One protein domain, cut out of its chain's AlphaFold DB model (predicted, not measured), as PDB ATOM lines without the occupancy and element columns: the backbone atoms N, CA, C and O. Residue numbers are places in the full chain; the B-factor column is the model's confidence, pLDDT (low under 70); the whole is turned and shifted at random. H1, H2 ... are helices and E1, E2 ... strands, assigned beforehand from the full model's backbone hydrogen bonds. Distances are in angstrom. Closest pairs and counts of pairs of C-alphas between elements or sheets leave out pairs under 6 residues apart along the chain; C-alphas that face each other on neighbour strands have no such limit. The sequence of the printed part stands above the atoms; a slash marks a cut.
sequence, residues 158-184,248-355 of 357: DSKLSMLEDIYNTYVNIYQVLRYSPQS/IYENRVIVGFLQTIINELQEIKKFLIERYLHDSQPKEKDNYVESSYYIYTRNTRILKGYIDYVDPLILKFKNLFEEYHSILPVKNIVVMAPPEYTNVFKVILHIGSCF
ATOM      1  N   ASP A 158     104.746 262.967 280.608       76.19
ATOM      2  CA  ASP A 158     106.058 262.316 280.727       76.19
ATOM      3  C   ASP A 158     106.782 262.715 282.014       76.19
ATOM      4  O   ASP A 158     107.320 261.870 282.727       76.19
ATOM      5  N   SER A 159     106.739 264.003 282.360       77.12
ATOM      6  CA  SER A 159     107.352 264.509 283.588       77.12
ATOM      7  C   SER A 159     106.634 263.981 284.834       77.12
ATOM      8  O   SER A 159     107.286 263.648 285.822       77.12
ATOM      9  N   LYS A 160     105.299 263.843 284.795       82.38
ATOM     10  CA  LYS A 160     104.529 263.211 285.881       82.38
ATOM     11  C   LYS A 160     104.884 261.734 286.037       82.38
ATOM     12  O   LYS A 160     105.087 261.280 287.157       82.38
ATOM     13  N   LEU A 161     104.977 260.988 284.935       85.38
ATOM     14  CA  LEU A 161     105.345 259.570 284.955       85.38
ATOM     15  C   LEU A 161     106.775 259.377 285.476       85.38
ATOM     16  O   LEU A 161     106.991 258.542 286.350       85.38
ATOM     17  N   SER A 162     107.720 260.214 285.042       85.50
ATOM     18  CA  SER A 162     109.091 260.222 285.567       85.50
ATOM     19  C   SER A 162     109.131 260.533 287.069       85.50
ATOM     20  O   SER A 162     109.810 259.843 287.827       85.50
ATOM     21  N   MET A 163     108.339 261.503 287.539       86.44
ATOM     22  CA  MET A 163     108.220 261.796 288.970       86.44
ATOM     23  C   MET A 163     107.652 260.607 289.763       86.44
ATOM     24  O   MET A 163     108.082 260.353 290.887       86.44
ATOM     25  N   LEU A 164     106.711 259.851 289.194       90.31
ATOM     26  CA  LEU A 164     106.176 258.643 289.826       90.31
ATOM     27  C   LEU A 164     107.217 257.521 289.918       90.31
ATOM     28  O   LEU A 164     107.248 256.817 290.926       90.31
ATOM     29  N   GLU A 165     108.098 257.368 288.928       89.81
ATOM     30  CA  GLU A 165     109.231 256.438 289.027       89.81
ATOM     31  C   GLU A 165     110.203 256.841 290.146       89.81
ATOM     32  O   GLU A 165     110.607 255.994 290.946       89.81
ATOM     33  N   ASP A 166     110.526 258.132 290.258       89.38
ATOM     34  CA  ASP A 166     111.349 258.675 291.345       89.38
ATOM     35  C   ASP A 166     110.737 258.375 292.724       89.38
ATOM     36  O   ASP A 166     111.433 257.932 293.648       89.38
ATOM     37  N   ILE A 167     109.423 258.579 292.864       90.31
ATOM     38  CA  ILE A 167     108.688 258.268 294.096       90.31
ATOM     39  C   ILE A 167     108.750 256.766 294.384       90.31
ATOM     40  O   ILE A 167     109.080 256.374 295.504       90.31
ATOM     41  N   TYR A 168     108.484 255.921 293.386       92.56
ATOM     42  CA  TYR A 168     108.546 254.468 293.538       92.56
ATOM     43  C   TYR A 168     109.923 254.018 294.045       92.56
ATOM     44  O   TYR A 168     110.018 253.314 295.052       92.56
ATOM     45  N   ASN A 169     110.997 254.489 293.407       90.81
ATOM     46  CA  ASN A 169     112.369 254.168 293.798       90.81
ATOM     47  C   ASN A 169     112.685 254.643 295.223       90.81
ATOM     48  O   ASN A 169     113.335 253.933 295.991       90.81
ATOM     49  N   THR A 170     112.183 255.817 295.608       89.50
ATOM     50  CA  THR A 170     112.331 256.353 296.968       89.50
ATOM     51  C   THR A 170     111.691 255.424 298.000       89.50
ATOM     52  O   THR A 170     112.333 255.055 298.985       89.50
ATOM     53  N   TYR A 171     110.465 254.964 297.747       91.62
ATOM     54  CA  TYR A 171     109.781 254.014 298.623       91.62
ATOM     55  C   TYR A 171     110.483 252.652 298.696       91.62
ATOM     56  O   TYR A 171     110.607 252.091 299.784       91.62
ATOM     57  N   VAL A 172     110.976 252.122 297.575       91.50
ATOM     58  CA  VAL A 172     111.734 250.860 297.565       91.50
ATOM     59  C   VAL A 172     112.998 250.977 298.423       91.50
ATOM     60  O   VAL A 172     113.274 250.105 299.246       91.50
ATOM     61  N   ASN A 173     113.731 252.086 298.298       88.75
ATOM     62  CA  ASN A 173     114.966 252.319 299.049       88.75
ATOM     63  C   ASN A 173     114.734 252.419 300.565       88.75
ATOM     64  O   ASN A 173     115.567 251.977 301.356       88.75
ATOM     65  N   ILE A 174     113.606 252.996 300.981       86.38
ATOM     66  CA  ILE A 174     113.308 253.259 302.397       86.38
ATOM     67  C   ILE A 174     112.580 252.079 303.061       86.38
ATOM     68  O   ILE A 174     112.599 251.955 304.288       86.38
ATOM     69  N   TYR A 175     112.016 251.157 302.273       89.50
ATOM     70  CA  TYR A 175     111.224 250.031 302.772       89.50
ATOM     71  C   TYR A 175     111.953 249.197 303.833       89.50
ATOM     72  O   TYR A 175     111.403 248.941 304.903       89.50
ATOM     73  N   GLN A 176     113.211 248.813 303.580       85.56
ATOM     74  CA  GLN A 176     113.976 247.998 304.533       85.56
ATOM     75  C   GLN A 176     114.156 248.716 305.872       85.56
ATOM     76  O   GLN A 176     114.009 248.108 306.928       85.56
ATOM     77  N   VAL A 177     114.411 250.024 305.844       84.50
ATOM     78  CA  VAL A 177     114.587 250.817 307.064       84.50
ATOM     79  C   VAL A 177     113.296 250.834 307.884       84.50
ATOM     80  O   VAL A 177     113.329 250.547 309.081       84.50
ATOM     81  N   LEU A 178     112.156 251.097 307.239       85.31
ATOM     82  CA  LEU A 178     110.848 251.113 307.904       85.31
ATOM     83  C   LEU A 178     110.428 249.735 308.415       85.31
ATOM     84  O   LEU A 178     109.779 249.647 309.451       85.31
ATOM     85  N   ARG A 179     110.831 248.659 307.735       87.06
ATOM     86  CA  ARG A 179     110.565 247.287 308.173       87.06
ATOM     87  C   ARG A 179     111.285 246.934 309.476       87.06
ATOM     88  O   ARG A 179     110.702 246.249 310.314       87.06
ATOM     89  N   TYR A 180     112.538 247.359 309.649       84.38
ATOM     90  CA  TYR A 180     113.330 247.033 310.844       84.38
ATOM     91  C   TYR A 180     113.144 248.025 311.994       84.38
ATOM     92  O   TYR A 180     113.288 247.644 313.155       84.38
ATOM     93  N   SER A 181     112.839 249.287 311.693       83.19
ATOM     94  CA  SER A 181     112.667 250.333 312.703       83.19
ATOM     95  C   SER A 181     111.450 251.218 312.397       83.19
ATOM     96  O   SER A 181     111.598 252.408 312.109       83.19
ATOM     97  N   PRO A 182     110.227 250.653 312.434       82.38
ATOM     98  CA  PRO A 182     109.019 251.438 312.242       82.38
ATOM     99  C   PRO A 182     108.798 252.376 313.428       82.38
ATOM    100  O   PRO A 182     108.879 251.980 314.596       82.38
ATOM    101  N   GLN A 183     108.464 253.631 313.130       84.69
ATOM    102  CA  GLN A 183     108.148 254.593 314.174       84.69
ATOM    103  C   GLN A 183     106.858 254.182 314.887       84.69
ATOM    104  O   GLN A 183     105.868 253.811 314.258       84.69
ATOM    105  N   SER A 184     106.853 254.275 316.211       86.94
ATOM    106  CA  SER A 184     105.704 253.901 317.032       86.94
ATOM    107  C   SER A 184     105.494 254.875 318.181       86.94
ATOM    108  O   SER A 184     106.361 255.685 318.526       86.94
ATOM    109  N   ILE A 248     100.229 255.863 313.924       89.94
ATOM    110  CA  ILE A 248     100.579 257.280 314.085       89.94
ATOM    111  C   ILE A 248     100.387 258.041 312.768       89.94
ATOM    112  O   ILE A 248     100.321 257.436 311.699       89.94
ATOM    113  N   TYR A 249     100.315 259.372 312.841       88.75
ATOM    114  CA  TYR A 249     100.083 260.229 311.675       88.75
ATOM    115  C   TYR A 249     101.090 259.969 310.550       88.75
ATOM    116  O   TYR A 249     100.686 259.748 309.415       88.75
ATOM    117  N   GLU A 250     102.381 259.913 310.868       86.88
ATOM    118  CA  GLU A 250     103.455 259.775 309.885       86.88
ATOM    119  C   GLU A 250     103.347 258.463 309.106       86.88
ATOM    120  O   GLU A 250     103.388 258.466 307.879       86.88
ATOM    121  N   ASN A 251     103.115 257.349 309.802       90.06
ATOM    122  CA  ASN A 251     102.948 256.048 309.159       90.06
ATOM    123  C   ASN A 251     101.663 255.995 308.320       90.06
ATOM    124  O   ASN A 251     101.677 255.453 307.215       90.06
ATOM    125  N   ARG A 252     100.566 256.603 308.799       91.38
ATOM    126  CA  ARG A 252      99.331 256.742 308.012       91.38
ATOM    127  C   ARG A 252      99.564 257.550 306.740       91.38
ATOM    128  O   ARG A 252      99.040 257.175 305.703       91.38
ATOM    129  N   VAL A 253     100.350 258.626 306.798       90.69
ATOM    130  CA  VAL A 253     100.694 259.435 305.617       90.69
ATOM    131  C   VAL A 253     101.533 258.624 304.634       90.69
ATOM    132  O   VAL A 253     101.221 258.634 303.449       90.69
ATOM    133  N   ILE A 254     102.551 257.892 305.099       90.00
ATOM    134  CA  ILE A 254     103.410 257.068 304.228       90.00
ATOM    135  C   ILE A 254     102.576 256.046 303.443       90.00
ATOM    136  O   ILE A 254     102.713 255.955 302.223       90.00
ATOM    137  N   VAL A 255     101.705 255.298 304.128       92.81
ATOM    138  CA  VAL A 255     100.850 254.272 303.503       92.81
ATOM    139  C   VAL A 255      99.720 254.913 302.689       92.81
ATOM    140  O   VAL A 255      99.447 254.507 301.562       92.81
ATOM    141  N   GLY A 256      99.086 255.955 303.225       92.06
ATOM    142  CA  GLY A 256      97.986 256.669 302.578       92.06
ATOM    143  C   GLY A 256      98.401 257.385 301.294       92.06
ATOM    144  O   GLY A 256      97.616 257.444 300.351       92.06
ATOM    145  N   PHE A 257      99.641 257.873 301.203       92.25
ATOM    146  CA  PHE A 257     100.151 258.499 299.984       92.25
ATOM    147  C   PHE A 257     100.283 257.497 298.828       92.25
ATOM    148  O   PHE A 257      99.919 257.827 297.700       92.25
ATOM    149  N   LEU A 258     100.692 256.250 299.100       93.50
ATOM    150  CA  LEU A 258     100.682 255.182 298.091       93.50
ATOM    151  C   LEU A 258      99.265 254.929 297.561       93.50
ATOM    152  O   LEU A 258      99.075 254.801 296.354       93.50
ATOM    153  N   GLN A 259      98.263 254.928 298.445       92.88
ATOM    154  CA  GLN A 259      96.865 254.802 298.037       92.88
ATOM    155  C   GLN A 259      96.410 255.983 297.166       92.88
ATOM    156  O   GLN A 259      95.736 255.765 296.159       92.88
ATOM    157  N   THR A 260      96.794 257.219 297.514       92.19
ATOM    158  CA  THR A 260      96.520 258.401 296.682       92.19
ATOM    159  C   THR A 260      97.118 258.238 295.282       92.19
ATOM    160  O   THR A 260      96.417 258.466 294.300       92.19
ATOM    161  N   ILE A 261      98.373 257.788 295.168       92.81
ATOM    162  CA  ILE A 261      99.033 257.566 293.869       92.81
ATOM    163  C   ILE A 261      98.300 256.510 293.039       92.81
ATOM    164  O   ILE A 261      98.097 256.706 291.843       92.81
ATOM    165  N   ILE A 262      97.889 255.398 293.656       94.75
ATOM    166  CA  ILE A 262      97.140 254.343 292.959       94.75
ATOM    167  C   ILE A 262      95.840 254.908 292.379       94.75
ATOM    168  O   ILE A 262      95.518 254.616 291.228       94.75
ATOM    169  N   ASN A 263      95.115 255.718 293.152       92.12
ATOM    170  CA  ASN A 263      93.868 256.334 292.702       92.12
ATOM    171  C   ASN A 263      94.119 257.330 291.557       92.12
ATOM    172  O   ASN A 263      93.430 257.276 290.543       92.12
ATOM    173  N   GLU A 264      95.142 258.181 291.671       90.25
ATOM    174  CA  GLU A 264      95.513 259.140 290.619       90.25
ATOM    175  C   GLU A 264      95.903 258.424 289.316       90.25
ATOM    176  O   GLU A 264      95.439 258.780 288.235       90.25
ATOM    177  N   LEU A 265      96.703 257.356 289.402       92.25
ATOM    178  CA  LEU A 265      97.070 256.543 288.241       92.25
ATOM    179  C   LEU A 265      95.855 255.865 287.588       92.25
ATOM    180  O   LEU A 265      95.818 255.722 286.366       92.25
ATOM    181  N   GLN A 266      94.860 255.450 288.377       94.19
ATOM    182  CA  GLN A 266      93.613 254.892 287.852       94.19
ATOM    183  C   GLN A 266      92.788 255.939 287.099       94.19
ATOM    184  O   GLN A 266      92.285 255.635 286.017       94.19
ATOM    185  N   GLU A 267      92.697 257.163 287.617       89.81
ATOM    186  CA  GLU A 267      92.025 258.269 286.925       89.81
ATOM    187  C   GLU A 267      92.774 258.672 285.647       89.81
ATOM    188  O   GLU A 267      92.150 258.817 284.595       89.81
ATOM    189  N   ILE A 268      94.112 258.740 285.684       87.69
ATOM    190  CA  ILE A 268      94.940 258.953 284.484       87.69
ATOM    191  C   ILE A 268      94.663 257.861 283.450       87.69
ATOM    192  O   ILE A 268      94.400 258.166 282.287       87.69
ATOM    193  N   LYS A 269      94.672 256.583 283.854       91.50
ATOM    194  CA  LYS A 269      94.375 255.463 282.952       91.50
ATOM    195  C   LYS A 269      92.987 255.602 282.329       91.50
ATOM    196  O   LYS A 269      92.839 255.410 281.123       91.50
ATOM    197  N   LYS A 270      91.973 255.922 283.136       90.12
ATOM    198  CA  LYS A 270      90.597 256.105 282.667       90.12
ATOM    199  C   LYS A 270      90.516 257.222 281.628       90.12
ATOM    200  O   LYS A 270      90.003 256.983 280.539       90.12
ATOM    201  N   PHE A 271      91.101 258.382 281.921       85.31
ATOM    202  CA  PHE A 271      91.171 259.509 280.991       85.31
ATOM    203  C   PHE A 271      91.866 259.131 279.674       85.31
ATOM    204  O   PHE A 271      91.358 259.428 278.592       85.31
ATOM    205  N   LEU A 272      93.002 258.427 279.747       86.31
ATOM    206  CA  LEU A 272      93.732 257.969 278.562       86.31
ATOM    207  C   LEU A 272      92.902 256.998 277.712       86.31
ATOM    208  O   LEU A 272      92.897 257.122 276.490       86.31
ATOM    209  N   ILE A 273      92.185 256.057 278.336       88.00
ATOM    210  CA  ILE A 273      91.312 255.105 277.632       88.00
ATOM    211  C   ILE A 273      90.144 255.827 276.963       88.00
ATOM    212  O   ILE A 273      89.871 255.570 275.793       88.00
ATOM    213  N   GLU A 274      89.468 256.733 277.670       84.25
ATOM    214  CA  GLU A 274      88.362 257.520 277.111       84.25
ATOM    215  C   GLU A 274      88.826 258.324 275.887       84.25
ATOM    216  O   GLU A 274      88.195 258.273 274.829       84.25
ATOM    217  N   ARG A 275      89.985 258.986 275.994       79.69
ATOM    218  CA  ARG A 275      90.608 259.728 274.890       79.69
ATOM    219  C   ARG A 275      91.002 258.811 273.727       79.69
ATOM    220  O   ARG A 275      90.742 259.143 272.574       79.69
ATOM    221  N   TYR A 276      91.599 257.655 274.020       83.69
ATOM    222  CA  TYR A 276      92.002 256.670 273.016       83.69
ATOM    223  C   TYR A 276      90.801 256.130 272.239       83.69
ATOM    224  O   TYR A 276      90.858 256.050 271.015       83.69
ATOM    225  N   LEU A 277      89.712 255.779 272.929       82.88
ATOM    226  CA  LEU A 277      88.485 255.277 272.307       82.88
ATOM    227  C   LEU A 277      87.827 256.334 271.419       82.88
ATOM    228  O   LEU A 277      87.372 255.994 270.330       82.88
ATOM    229  N   HIS A 278      87.821 257.594 271.860       75.69
ATOM    230  CA  HIS A 278      87.335 258.712 271.057       75.69
ATOM    231  C   HIS A 278      88.128 258.864 269.748       75.69
ATOM    232  O   HIS A 278      87.532 258.980 268.684       75.69
ATOM    233  N   ASP A 279      89.462 258.814 269.806       72.31
ATOM    234  CA  ASP A 279      90.309 259.081 268.631       72.31
ATOM    235  C   ASP A 279      90.505 257.869 267.713       72.31
ATOM    236  O   ASP A 279      90.901 258.012 266.559       72.31
ATOM    237  N   SER A 280      90.235 256.667 268.216       75.31
ATOM    238  CA  SER A 280      90.432 255.413 267.481       75.31
ATOM    239  C   SER A 280      89.237 255.017 266.613       75.31
ATOM    240  O   SER A 280      89.319 254.022 265.897       75.31
ATOM    241  N   GLN A 281      88.124 255.752 266.678       79.62
ATOM    242  CA  GLN A 281      86.910 255.467 265.914       79.62
ATOM    243  C   GLN A 281      86.668 256.584 264.889       79.62
ATOM    244  O   GLN A 281      86.165 257.646 265.260       79.62
ATOM    245  N   PRO A 282      87.015 256.379 263.604       79.62
ATOM    246  CA  PRO A 282      86.708 257.366 262.583       79.62
ATOM    247  C   PRO A 282      85.201 257.464 262.356       79.62
ATOM    248  O   PRO A 282      84.488 256.456 262.376       79.62
ATOM    249  N   LYS A 283      84.716 258.663 262.021       83.00
ATOM    250  CA  LYS A 283      83.408 258.780 261.376       83.00
ATOM    251  C   LYS A 283      83.513 258.228 259.960       83.00
ATOM    252  O   LYS A 283      84.338 258.672 259.160       83.00
ATOM    253  N   GLU A 284      82.648 257.276 259.644       87.44
ATOM    254  CA  GLU A 284      82.557 256.682 258.318       87.44
ATOM    255  C   GLU A 284      81.167 256.900 257.731       87.44
ATOM    256  O   GLU A 284      80.155 256.862 258.435       87.44
ATOM    257  N   LYS A 285      81.118 257.113 256.417       86.44
ATOM    258  CA  LYS A 285      79.875 257.144 255.655       86.44
ATOM    259  C   LYS A 285      80.108 256.535 254.283       86.44
ATOM    260  O   LYS A 285      80.930 257.029 253.516       86.44
ATOM    261  N   ASP A 286      79.367 255.474 253.980       87.00
ATOM    262  CA  ASP A 286      79.512 254.690 252.752       87.00
ATOM    263  C   ASP A 286      80.968 254.212 252.556       87.00
ATOM    264  O   ASP A 286      81.469 253.417 253.350       87.00
ATOM    265  N   ASN A 287      81.663 254.714 251.527       89.56
ATOM    266  CA  ASN A 287      83.080 254.433 251.263       89.56
ATOM    267  C   ASN A 287      84.017 255.600 251.632       89.56
ATOM    268  O   ASN A 287      85.159 255.659 251.170       89.56
ATOM    269  N   TYR A 288      83.532 256.543 252.439       90.31
ATOM    270  CA  TYR A 288      84.297 257.689 252.908       90.31
ATOM    271  C   TYR A 288      84.591 257.596 254.400       90.31
ATOM    272  O   TYR A 288      83.798 257.073 255.186       90.31
ATOM    273  N   VAL A 289      85.741 258.134 254.773       90.00
ATOM    274  CA  VAL A 289      86.252 258.198 256.137       90.00
ATOM    275  C   VAL A 289      86.667 259.631 256.441       90.00
ATOM    276  O   VAL A 289      87.193 260.333 255.577       90.00
ATOM    277  N   GLU A 290      86.418 260.080 257.662       88.31
ATOM    278  CA  GLU A 290      86.883 261.379 258.129       88.31
ATOM    279  C   GLU A 290      88.418 261.438 258.099       88.31
ATOM    280  O   GLU A 290      89.099 260.686 258.786       88.31
ATOM    281  N   SER A 291      88.985 262.335 257.295       86.44
ATOM    282  CA  SER A 291      90.432 262.412 257.058       86.44
ATOM    283  C   SER A 291      91.238 262.844 258.285       86.44
ATOM    284  O   SER A 291      92.385 262.423 258.445       86.44
ATOM    285  N   SER A 292      90.633 263.613 259.198       80.94
ATOM    286  CA  SER A 292      91.257 264.010 260.466       80.94
ATOM    287  C   SER A 292      91.614 262.800 261.337       80.94
ATOM    288  O   SER A 292      92.608 262.847 262.058       80.94
ATOM    289  N   TYR A 293      90.903 261.674 261.189       81.81
ATOM    290  CA  TYR A 293      91.254 260.411 261.836       81.81
ATOM    291  C   TYR A 293      92.709 260.020 261.577       81.81
ATOM    292  O   TYR A 293      93.429 259.691 262.513       81.81
ATOM    293  N   TYR A 294      93.180 260.116 260.331       79.31
ATOM    294  CA  TYR A 294      94.556 259.758 259.980       79.31
ATOM    295  C   TYR A 294      95.586 260.680 260.629       79.31
ATOM    296  O   TYR A 294      96.635 260.197 261.050       79.31
ATOM    297  N   ILE A 295      95.268 261.966 260.798       76.06
ATOM    298  CA  ILE A 295      96.091 262.902 261.580       76.06
ATOM    299  C   ILE A 295      96.178 262.435 263.041       76.06
ATOM    300  O   ILE A 295      97.248 262.480 263.648       76.06
ATOM    301  N   TYR A 296      95.070 261.944 263.600       74.06
ATOM    302  CA  TYR A 296      95.006 261.458 264.977       74.06
ATOM    303  C   TYR A 296      95.534 260.031 265.171       74.06
ATOM    304  O   TYR A 296      95.828 259.665 266.306       74.06
ATOM    305  N   THR A 297      95.750 259.241 264.111       74.62
ATOM    306  CA  THR A 297      96.283 257.866 264.243       74.62
ATOM    307  C   THR A 297      97.634 257.808 264.952       74.62
ATOM    308  O   THR A 297      97.951 256.831 265.627       74.62
ATOM    309  N   ARG A 298      98.448 258.860 264.854       71.44
ATOM    310  CA  ARG A 298      99.682 258.944 265.634       71.44
ATOM    311  C   ARG A 298      99.404 259.195 267.114       71.44
ATOM    312  O   ARG A 298     100.001 258.539 267.966       71.44
ATOM    313  N   ASN A 299      98.475 260.093 267.427       71.06
ATOM    314  CA  ASN A 299      98.068 260.352 268.807       71.06
ATOM    315  C   ASN A 299      97.470 259.100 269.448       71.06
ATOM    316  O   ASN A 299      97.785 258.813 270.597       71.06
ATOM    317  N   THR A 300      96.695 258.297 268.714       76.75
ATOM    318  CA  THR A 300      96.180 257.023 269.239       76.75
ATOM    319  C   THR A 300      97.305 256.036 269.547       76.75
ATOM    320  O   THR A 300      97.255 255.398 270.598       76.75
ATOM    321  N   ARG A 301      98.360 255.952 268.718       79.25
ATOM    322  CA  ARG A 301      99.569 255.151 269.020       79.25
ATOM    323  C   ARG A 301     100.273 255.638 270.291       79.25
ATOM    324  O   ARG A 301     100.640 254.818 271.129       79.25
ATOM    325  N   ILE A 302     100.432 256.952 270.458       77.81
ATOM    326  CA  ILE A 302     101.056 257.555 271.651       77.81
ATOM    327  C   ILE A 302     100.211 257.286 272.903       77.81
ATOM    328  O   ILE A 302     100.726 256.794 273.905       77.81
ATOM    329  N   LEU A 303      98.900 257.544 272.839       81.06
ATOM    330  CA  LEU A 303      97.954 257.259 273.922       81.06
ATOM    331  C   LEU A 303      97.982 255.779 274.301       81.06
ATOM    332  O   LEU A 303      97.996 255.450 275.485       81.06
ATOM    333  N   LYS A 304      98.047 254.886 273.308       87.00
ATOM    334  CA  LYS A 304      98.188 253.451 273.537       87.00
ATOM    335  C   LYS A 304      99.487 253.121 274.271       87.00
ATOM    336  O   LYS A 304      99.436 252.390 275.254       87.00
ATOM    337  N   GLY A 305     100.607 253.724 273.868       86.44
ATOM    338  CA  GLY A 305     101.887 253.609 274.572       86.44
ATOM    339  C   GLY A 305     101.799 254.037 276.041       86.44
ATOM    340  O   GLY A 305     102.276 253.319 276.916       86.44
ATOM    341  N   TYR A 306     101.121 255.151 276.338       87.44
ATOM    342  CA  TYR A 306     100.889 255.574 277.723       87.44
ATOM    343  C   TYR A 306     100.002 254.603 278.503       87.44
ATOM    344  O   TYR A 306     100.311 254.302 279.654       87.44
ATOM    345  N   ILE A 307      98.923 254.091 277.905       89.38
ATOM    346  CA  ILE A 307      98.054 253.088 278.544       89.38
ATOM    347  C   ILE A 307      98.867 251.838 278.902       89.38
ATOM    348  O   ILE A 307      98.809 251.373 280.041       89.38
ATOM    349  N   ASP A 308      99.665 251.342 277.952       91.81
ATOM    350  CA  ASP A 308     100.489 250.142 278.118       91.81
ATOM    351  C   ASP A 308     101.605 250.338 279.160       91.81
ATOM    352  O   ASP A 308     102.023 249.378 279.806       91.81
ATOM    353  N   TYR A 309     102.058 251.577 279.370       90.56
ATOM    354  CA  TYR A 309     103.029 251.932 280.404       90.56
ATOM    355  C   TYR A 309     102.397 252.131 281.796       90.56
ATOM    356  O   TYR A 309     102.954 251.699 282.808       90.56
ATOM    357  N   VAL A 310     101.222 252.762 281.877       92.69
ATOM    358  CA  VAL A 310     100.533 253.047 283.150       92.69
ATOM    359  C   VAL A 310     100.045 251.764 283.830       92.69
ATOM    360  O   VAL A 310     100.089 251.662 285.056       92.69
ATOM    361  N   ASP A 311      99.629 250.759 283.061       92.75
ATOM    362  CA  ASP A 311      99.145 249.483 283.597       92.75
ATOM    363  C   ASP A 311     100.132 248.747 284.523       92.75
ATOM    364  O   ASP A 311      99.782 248.464 285.679       92.75
ATOM    365  N   PRO A 312     101.374 248.453 284.095       94.44
ATOM    366  CA  PRO A 312     102.363 247.846 284.977       94.44
ATOM    367  C   PRO A 312     102.766 248.777 286.130       94.44
ATOM    368  O   PRO A 312     103.104 248.287 287.209       94.44
ATOM    369  N   LEU A 313     102.706 250.101 285.952       94.25
ATOM    370  CA  LEU A 313     103.009 251.061 287.016       94.25
ATOM    371  C   LEU A 313     101.966 251.014 288.145       94.25
ATOM    372  O   LEU A 313     102.338 250.971 289.318       94.25
ATOM    373  N   ILE A 314     100.673 250.923 287.811       95.81
ATOM    374  CA  ILE A 314      99.600 250.710 288.798       95.81
ATOM    375  C   ILE A 314      99.863 249.434 289.602       95.81
ATOM    376  O   ILE A 314      99.727 249.436 290.826       95.81
ATOM    377  N   LEU A 315     100.247 248.342 288.932       95.88
ATOM    378  CA  LEU A 315     100.541 247.078 289.607       95.88
ATOM    379  C   LEU A 315     101.740 247.206 290.559       95.88
ATOM    380  O   LEU A 315     101.666 246.733 291.692       95.88
ATOM    381  N   LYS A 316     102.810 247.893 290.139       95.69
ATOM    382  CA  LYS A 316     103.976 248.177 290.992       95.69
ATOM    383  C   LYS A 316     103.584 248.913 292.274       95.69
ATOM    384  O   LYS A 316     103.985 248.492 293.356       95.69
ATOM    385  N   PHE A 317     102.784 249.974 292.166       96.69
ATOM    386  CA  PHE A 317     102.338 250.739 293.332       96.69
ATOM    387  C   PHE A 317     101.376 249.956 294.230       96.69
ATOM    388  O   PHE A 317     101.474 250.068 295.447       96.69
ATOM    389  N   LYS A 318     100.493 249.122 293.663       96.44
ATOM    390  CA  LYS A 318      99.637 248.220 294.451       96.44
ATOM    391  C   LYS A 318     100.453 247.225 295.271       96.44
ATOM    392  O   LYS A 318     100.204 247.085 296.460       96.44
ATOM    393  N   ASN A 319     101.452 246.584 294.665       96.44
ATOM    394  CA  ASN A 319     102.324 245.652 295.386       96.44
ATOM    395  C   ASN A 319     103.074 246.361 296.520       96.44
ATOM    396  O   ASN A 319     103.107 245.872 297.645       96.44
ATOM    397  N   LEU A 320     103.608 247.550 296.236       95.06
ATOM    398  CA  LEU A 320     104.292 248.375 297.224       95.06
ATOM    399  C   LEU A 320     103.357 248.788 298.374       95.06
ATOM    400  O   LEU A 320     103.759 248.767 299.532       95.06
ATOM    401  N   PHE A 321     102.101 249.129 298.073       95.12
ATOM    402  CA  PHE A 321     101.090 249.427 299.086       95.12
ATOM    403  C   PHE A 321     100.841 248.231 300.011       95.12
ATOM    404  O   PHE A 321     100.886 248.404 301.227       95.12
ATOM    405  N   GLU A 322     100.649 247.027 299.467       94.25
ATOM    406  CA  GLU A 322     100.440 245.810 300.268       94.25
ATOM    407  C   GLU A 322     101.662 245.482 301.144       94.25
ATOM    408  O   GLU A 322     101.523 245.180 302.333       94.25
ATOM    409  N   GLU A 323     102.875 245.611 300.595       94.25
ATOM    410  CA  GLU A 323     104.121 245.443 301.350       94.25
ATOM    411  C   GLU A 323     104.190 246.415 302.533       94.25
ATOM    412  O   GLU A 323     104.424 246.000 303.671       94.25
ATOM    413  N   TYR A 324     103.915 247.698 302.294       93.62
ATOM    414  CA  TYR A 324     103.915 248.725 303.334       93.62
ATOM    415  C   TYR A 324     102.795 248.529 304.363       93.62
ATOM    416  O   TYR A 324     103.036 248.694 305.559       93.62
ATOM    417  N   HIS A 325     101.597 248.132 303.935       91.31
ATOM    418  CA  HIS A 325     100.475 247.860 304.832       91.31
ATOM    419  C   HIS A 325     100.760 246.663 305.754       91.31
ATOM    420  O   HIS A 325     100.342 246.655 306.912       91.31
ATOM    421  N   SER A 326     101.538 245.680 305.281       91.12
ATOM    422  CA  SER A 326     101.934 244.514 306.081       91.12
ATOM    423  C   SER A 326     102.889 244.852 307.235       91.12
ATOM    424  O   SER A 326     102.801 244.248 308.305       91.12
ATOM    425  N   ILE A 327     103.790 245.825 307.041       91.12
ATOM    426  CA  ILE A 327     104.776 246.235 308.055       91.12
ATOM    427  C   ILE A 327     104.282 247.396 308.929       91.12
ATOM    428  O   ILE A 327     104.738 247.552 310.061       91.12
ATOM    429  N   LEU A 328     103.337 248.196 308.427       90.31
ATOM    430  CA  LEU A 328     102.746 249.343 309.112       90.31
ATOM    431  C   LEU A 328     101.221 249.161 309.201       90.31
ATOM    432  O   LEU A 328     100.494 249.679 308.349       90.31
ATOM    433  N   PRO A 329     100.712 248.473 310.244       87.50
ATOM    434  CA  PRO A 329      99.278 248.271 310.437       87.50
ATOM    435  C   PRO A 329      98.628 249.580 310.898       87.50
ATOM    436  O   PRO A 329      98.485 249.852 312.095       87.50
ATOM    437  N   VAL A 330      98.273 250.420 309.931       91.19
ATOM    438  CA  VAL A 330      97.725 251.762 310.142       91.19
ATOM    439  C   VAL A 330      96.339 251.899 309.538       91.19
ATOM    440  O   VAL A 330      95.969 251.199 308.598       91.19
ATOM    441  N   LYS A 331      95.559 252.839 310.068       89.38
ATOM    442  CA  LYS A 331      94.273 253.198 309.469       89.38
ATOM    443  C   LYS A 331      94.496 253.896 308.132       89.38
ATOM    444  O   LYS A 331      95.315 254.809 308.037       89.38
ATOM    445  N   ASN A 332      93.708 253.516 307.133       85.06
ATOM    446  CA  ASN A 332      93.750 254.157 305.826       85.06
ATOM    447  C   ASN A 332      93.324 255.624 305.931       85.06
ATOM    448  O   ASN A 332      92.287 255.947 306.515       85.06
ATOM    449  N   ILE A 333      94.127 256.501 305.334       87.75
ATOM    450  CA  ILE A 333      93.813 257.913 305.141       87.75
ATOM    451  C   ILE A 333      94.035 258.270 303.675       87.75
ATOM    452  O   ILE A 333      94.900 257.693 303.019       87.75
ATOM    453  N   VAL A 334      93.270 259.237 303.176       82.06
ATOM    454  CA  VAL A 334      93.525 259.832 301.863       82.06
ATOM    455  C   VAL A 334      94.409 261.054 302.071       82.06
ATOM    456  O   VAL A 334      94.048 261.965 302.819       82.06
ATOM    457  N   VAL A 335      95.572 261.074 301.427       86.00
ATOM    458  CA  VAL A 335      96.501 262.205 301.494       86.00
ATOM    459  C   VAL A 335      96.206 263.119 300.308       86.00
ATOM    460  O   VAL A 335      96.585 262.800 299.187       86.00
ATOM    461  N   MET A 336      95.484 264.218 300.551       77.12
ATOM    462  CA  MET A 336      95.052 265.181 299.516       77.12
ATOM    463  C   MET A 336      95.862 266.485 299.508       77.12
ATOM    464  O   MET A 336      95.706 267.306 298.610       77.12
ATOM    465  N   ALA A 337      96.691 266.706 300.525       77.75
ATOM    466  CA  ALA A 337      97.488 267.912 300.702       77.75
ATOM    467  C   ALA A 337      98.896 267.531 301.177       77.75
ATOM    468  O   ALA A 337      99.066 266.429 301.717       77.75
ATOM    469  N   PRO A 338      99.894 268.421 301.012       77.62
ATOM    470  CA  PRO A 338     101.210 268.217 301.597       77.62
ATOM    471  C   PRO A 338     101.081 267.903 303.094       77.62
ATOM    472  O   PRO A 338     100.347 268.606 303.797       77.62
ATOM    473  N   PRO A 339     101.739 266.844 303.590       81.12
ATOM    474  CA  PRO A 339     101.607 266.452 304.983       81.12
ATOM    475  C   PRO A 339     102.193 267.505 305.923       81.12
ATOM    476  O   PRO A 339     103.136 268.224 305.584       81.12
ATOM    477  N   GLU A 340     101.651 267.570 307.137       79.94
ATOM    478  CA  GLU A 340     102.167 268.451 308.178       79.94
ATOM    479  C   GLU A 340     103.597 268.048 308.539       79.94
ATOM    480  O   GLU A 340     103.870 266.888 308.852       79.94
ATOM    481  N   TYR A 341     104.524 269.007 308.527       72.69
ATOM    482  CA  TYR A 341     105.938 268.743 308.794       72.69
ATOM    483  C   TYR A 341     106.217 268.606 310.303       72.69
ATOM    484  O   TYR A 341     106.708 269.526 310.968       72.69
ATOM    485  N   THR A 342     105.862 267.446 310.862       77.06
ATOM    486  CA  THR A 342     105.987 267.125 312.291       77.06
ATOM    487  C   THR A 342     107.445 266.971 312.744       77.06
ATOM    488  O   THR A 342     108.372 266.789 311.954       77.06
ATOM    489  N   ASN A 343     107.676 267.006 314.062       70.38
ATOM    490  CA  ASN A 343     109.009 266.756 314.621       70.38
ATOM    491  C   ASN A 343     109.520 265.335 314.327       70.38
ATOM    492  O   ASN A 343     110.726 265.140 314.222       70.38
ATOM    493  N   VAL A 344     108.625 264.365 314.134       68.12
ATOM    494  CA  VAL A 344     108.995 263.001 313.733       68.12
ATOM    495  C   VAL A 344     109.567 263.003 312.310       68.12
ATOM    496  O   VAL A 344     110.631 262.429 312.086       68.12
ATOM    497  N   PHE A 345     108.948 263.740 311.379       69.94
ATOM    498  CA  PHE A 345     109.497 263.935 310.031       69.94
ATOM    499  C   PHE A 345     110.832 264.698 310.014       69.94
ATOM    500  O   PHE A 345     111.649 264.470 309.124       69.94
ATOM    501  N   LYS A 346     111.084 265.579 310.995       61.09
ATOM    502  CA  LYS A 346     112.352 266.326 311.123       61.09
ATOM    503  C   LYS A 346     113.515 265.475 311.630       61.09
ATOM    504  O   LYS A 346     114.646 265.678 311.202       61.09
ATOM    505  N   VAL A 347     113.251 264.581 312.582       57.50
ATOM    506  CA  VAL A 347     114.293 263.823 313.295       57.50
ATOM    507  C   VAL A 347     114.724 262.579 312.516       57.50
ATOM    508  O   VAL A 347     115.873 262.154 312.626       57.50
ATOM    509  N   ILE A 348     113.842 262.008 311.693       60.19
ATOM    510  CA  ILE A 348     114.118 260.765 310.968       60.19
ATOM    511  C   ILE A 348     114.468 261.082 309.511       60.19
ATOM    512  O   ILE A 348     113.588 261.267 308.668       60.19
ATOM    513  N   LEU A 349     115.775 261.097 309.214       52.50
ATOM    514  CA  LEU A 349     116.358 261.355 307.885       52.50
ATOM    515  C   LEU A 349     115.677 260.564 306.755       52.50
ATOM    516  O   LEU A 349     115.479 261.103 305.670       52.50
ATOM    517  N   HIS A 350     115.279 259.321 307.030       56.16
ATOM    518  CA  HIS A 350     114.671 258.414 306.054       56.16
ATOM    519  C   HIS A 350     113.216 258.751 305.714       56.16
ATOM    520  O   HIS A 350     112.782 258.494 304.602       56.16
ATOM    521  N   ILE A 351     112.452 259.343 306.635       54.94
ATOM    522  CA  ILE A 351     111.057 259.710 306.356       54.94
ATOM    523  C   ILE A 351     111.002 261.102 305.714       54.94
ATOM    524  O   ILE A 351     110.204 261.344 304.812       54.94
ATOM    525  N   GLY A 352     111.915 262.001 306.100       52.34
ATOM    526  CA  GLY A 352     112.062 263.310 305.466       52.34
ATOM    527  C   GLY A 352     112.409 263.245 303.971       52.34
ATOM    528  O   GLY A 352     112.011 264.141 303.229       52.34
ATOM    529  N   SER A 353     113.099 262.197 303.504       57.31
ATOM    530  CA  SER A 353     113.378 261.991 302.073       57.31
ATOM    531  C   SER A 353     112.152 261.602 301.243       57.31
ATOM    532  O   SER A 353     112.137 261.912 300.059       57.31
ATOM    533  N   CYS A 354     111.108 261.006 301.835       52.12
ATOM    534  CA  CYS A 354     109.861 260.711 301.113       52.12
ATOM    535  C   CYS A 354     109.084 261.977 300.710       52.12
ATOM    536  O   CYS A 354     108.241 261.911 299.823       52.12
ATOM    537  N   PHE A 355     109.352 263.114 301.365       53.94
ATOM    538  CA  PHE A 355     108.573 264.352 301.219       53.94
ATOM    539  C   PHE A 355     109.417 265.578 300.840       53.94
ATOM    540  O   PHE A 355     108.897 266.690 300.789       53.94
TER     541      PHE A 355
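This is residues 158 to 184 and 248 to 355 of the 357 residues of the protein "DUF2357 domain-containing protein" of Ruminococcus bromii (UniProt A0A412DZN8). Long helices H2 and H3 run side by side in opposite ways as a rod; H1 packs on H3 near one end, with short H4 and H5 there too, and residues 284 to 289 stick out at the other. The printed part has 135 residues with five named helices and one named strand. Mostly helix, it is loose, with radius of gyration of the C-alphas 20.1 A and spans 70 by 24 by 23 A.

H1, residues 158 to 180, begins at C-alpha (106.058, 262.316, 280.727). H2 is residues 249 to 279, 44.2 A; E1, 288 to 290; H3, 292 to 327, 52.6 A; H4, 343 to 347; H5, 349 to 352, ending at C-alpha (112.062, 263.310, 305.466).

H1 touches H3, closest C-alphas Arg 179 and Ile 327, 5.9 A. H2 and H3 touch at a shallow tilt of 21 degrees, closest C-alphas Tyr 276 and Thr 300, 5.6 A. In H3, 28 of 32 O i to N i+4 pairs are within hydrogen-bond range.

Residues 185 to 247 are cut out, a C-alpha gap of 6.8 A. H3 to H4 is a long link. Residues 344 to 355 have pLDDT under 70.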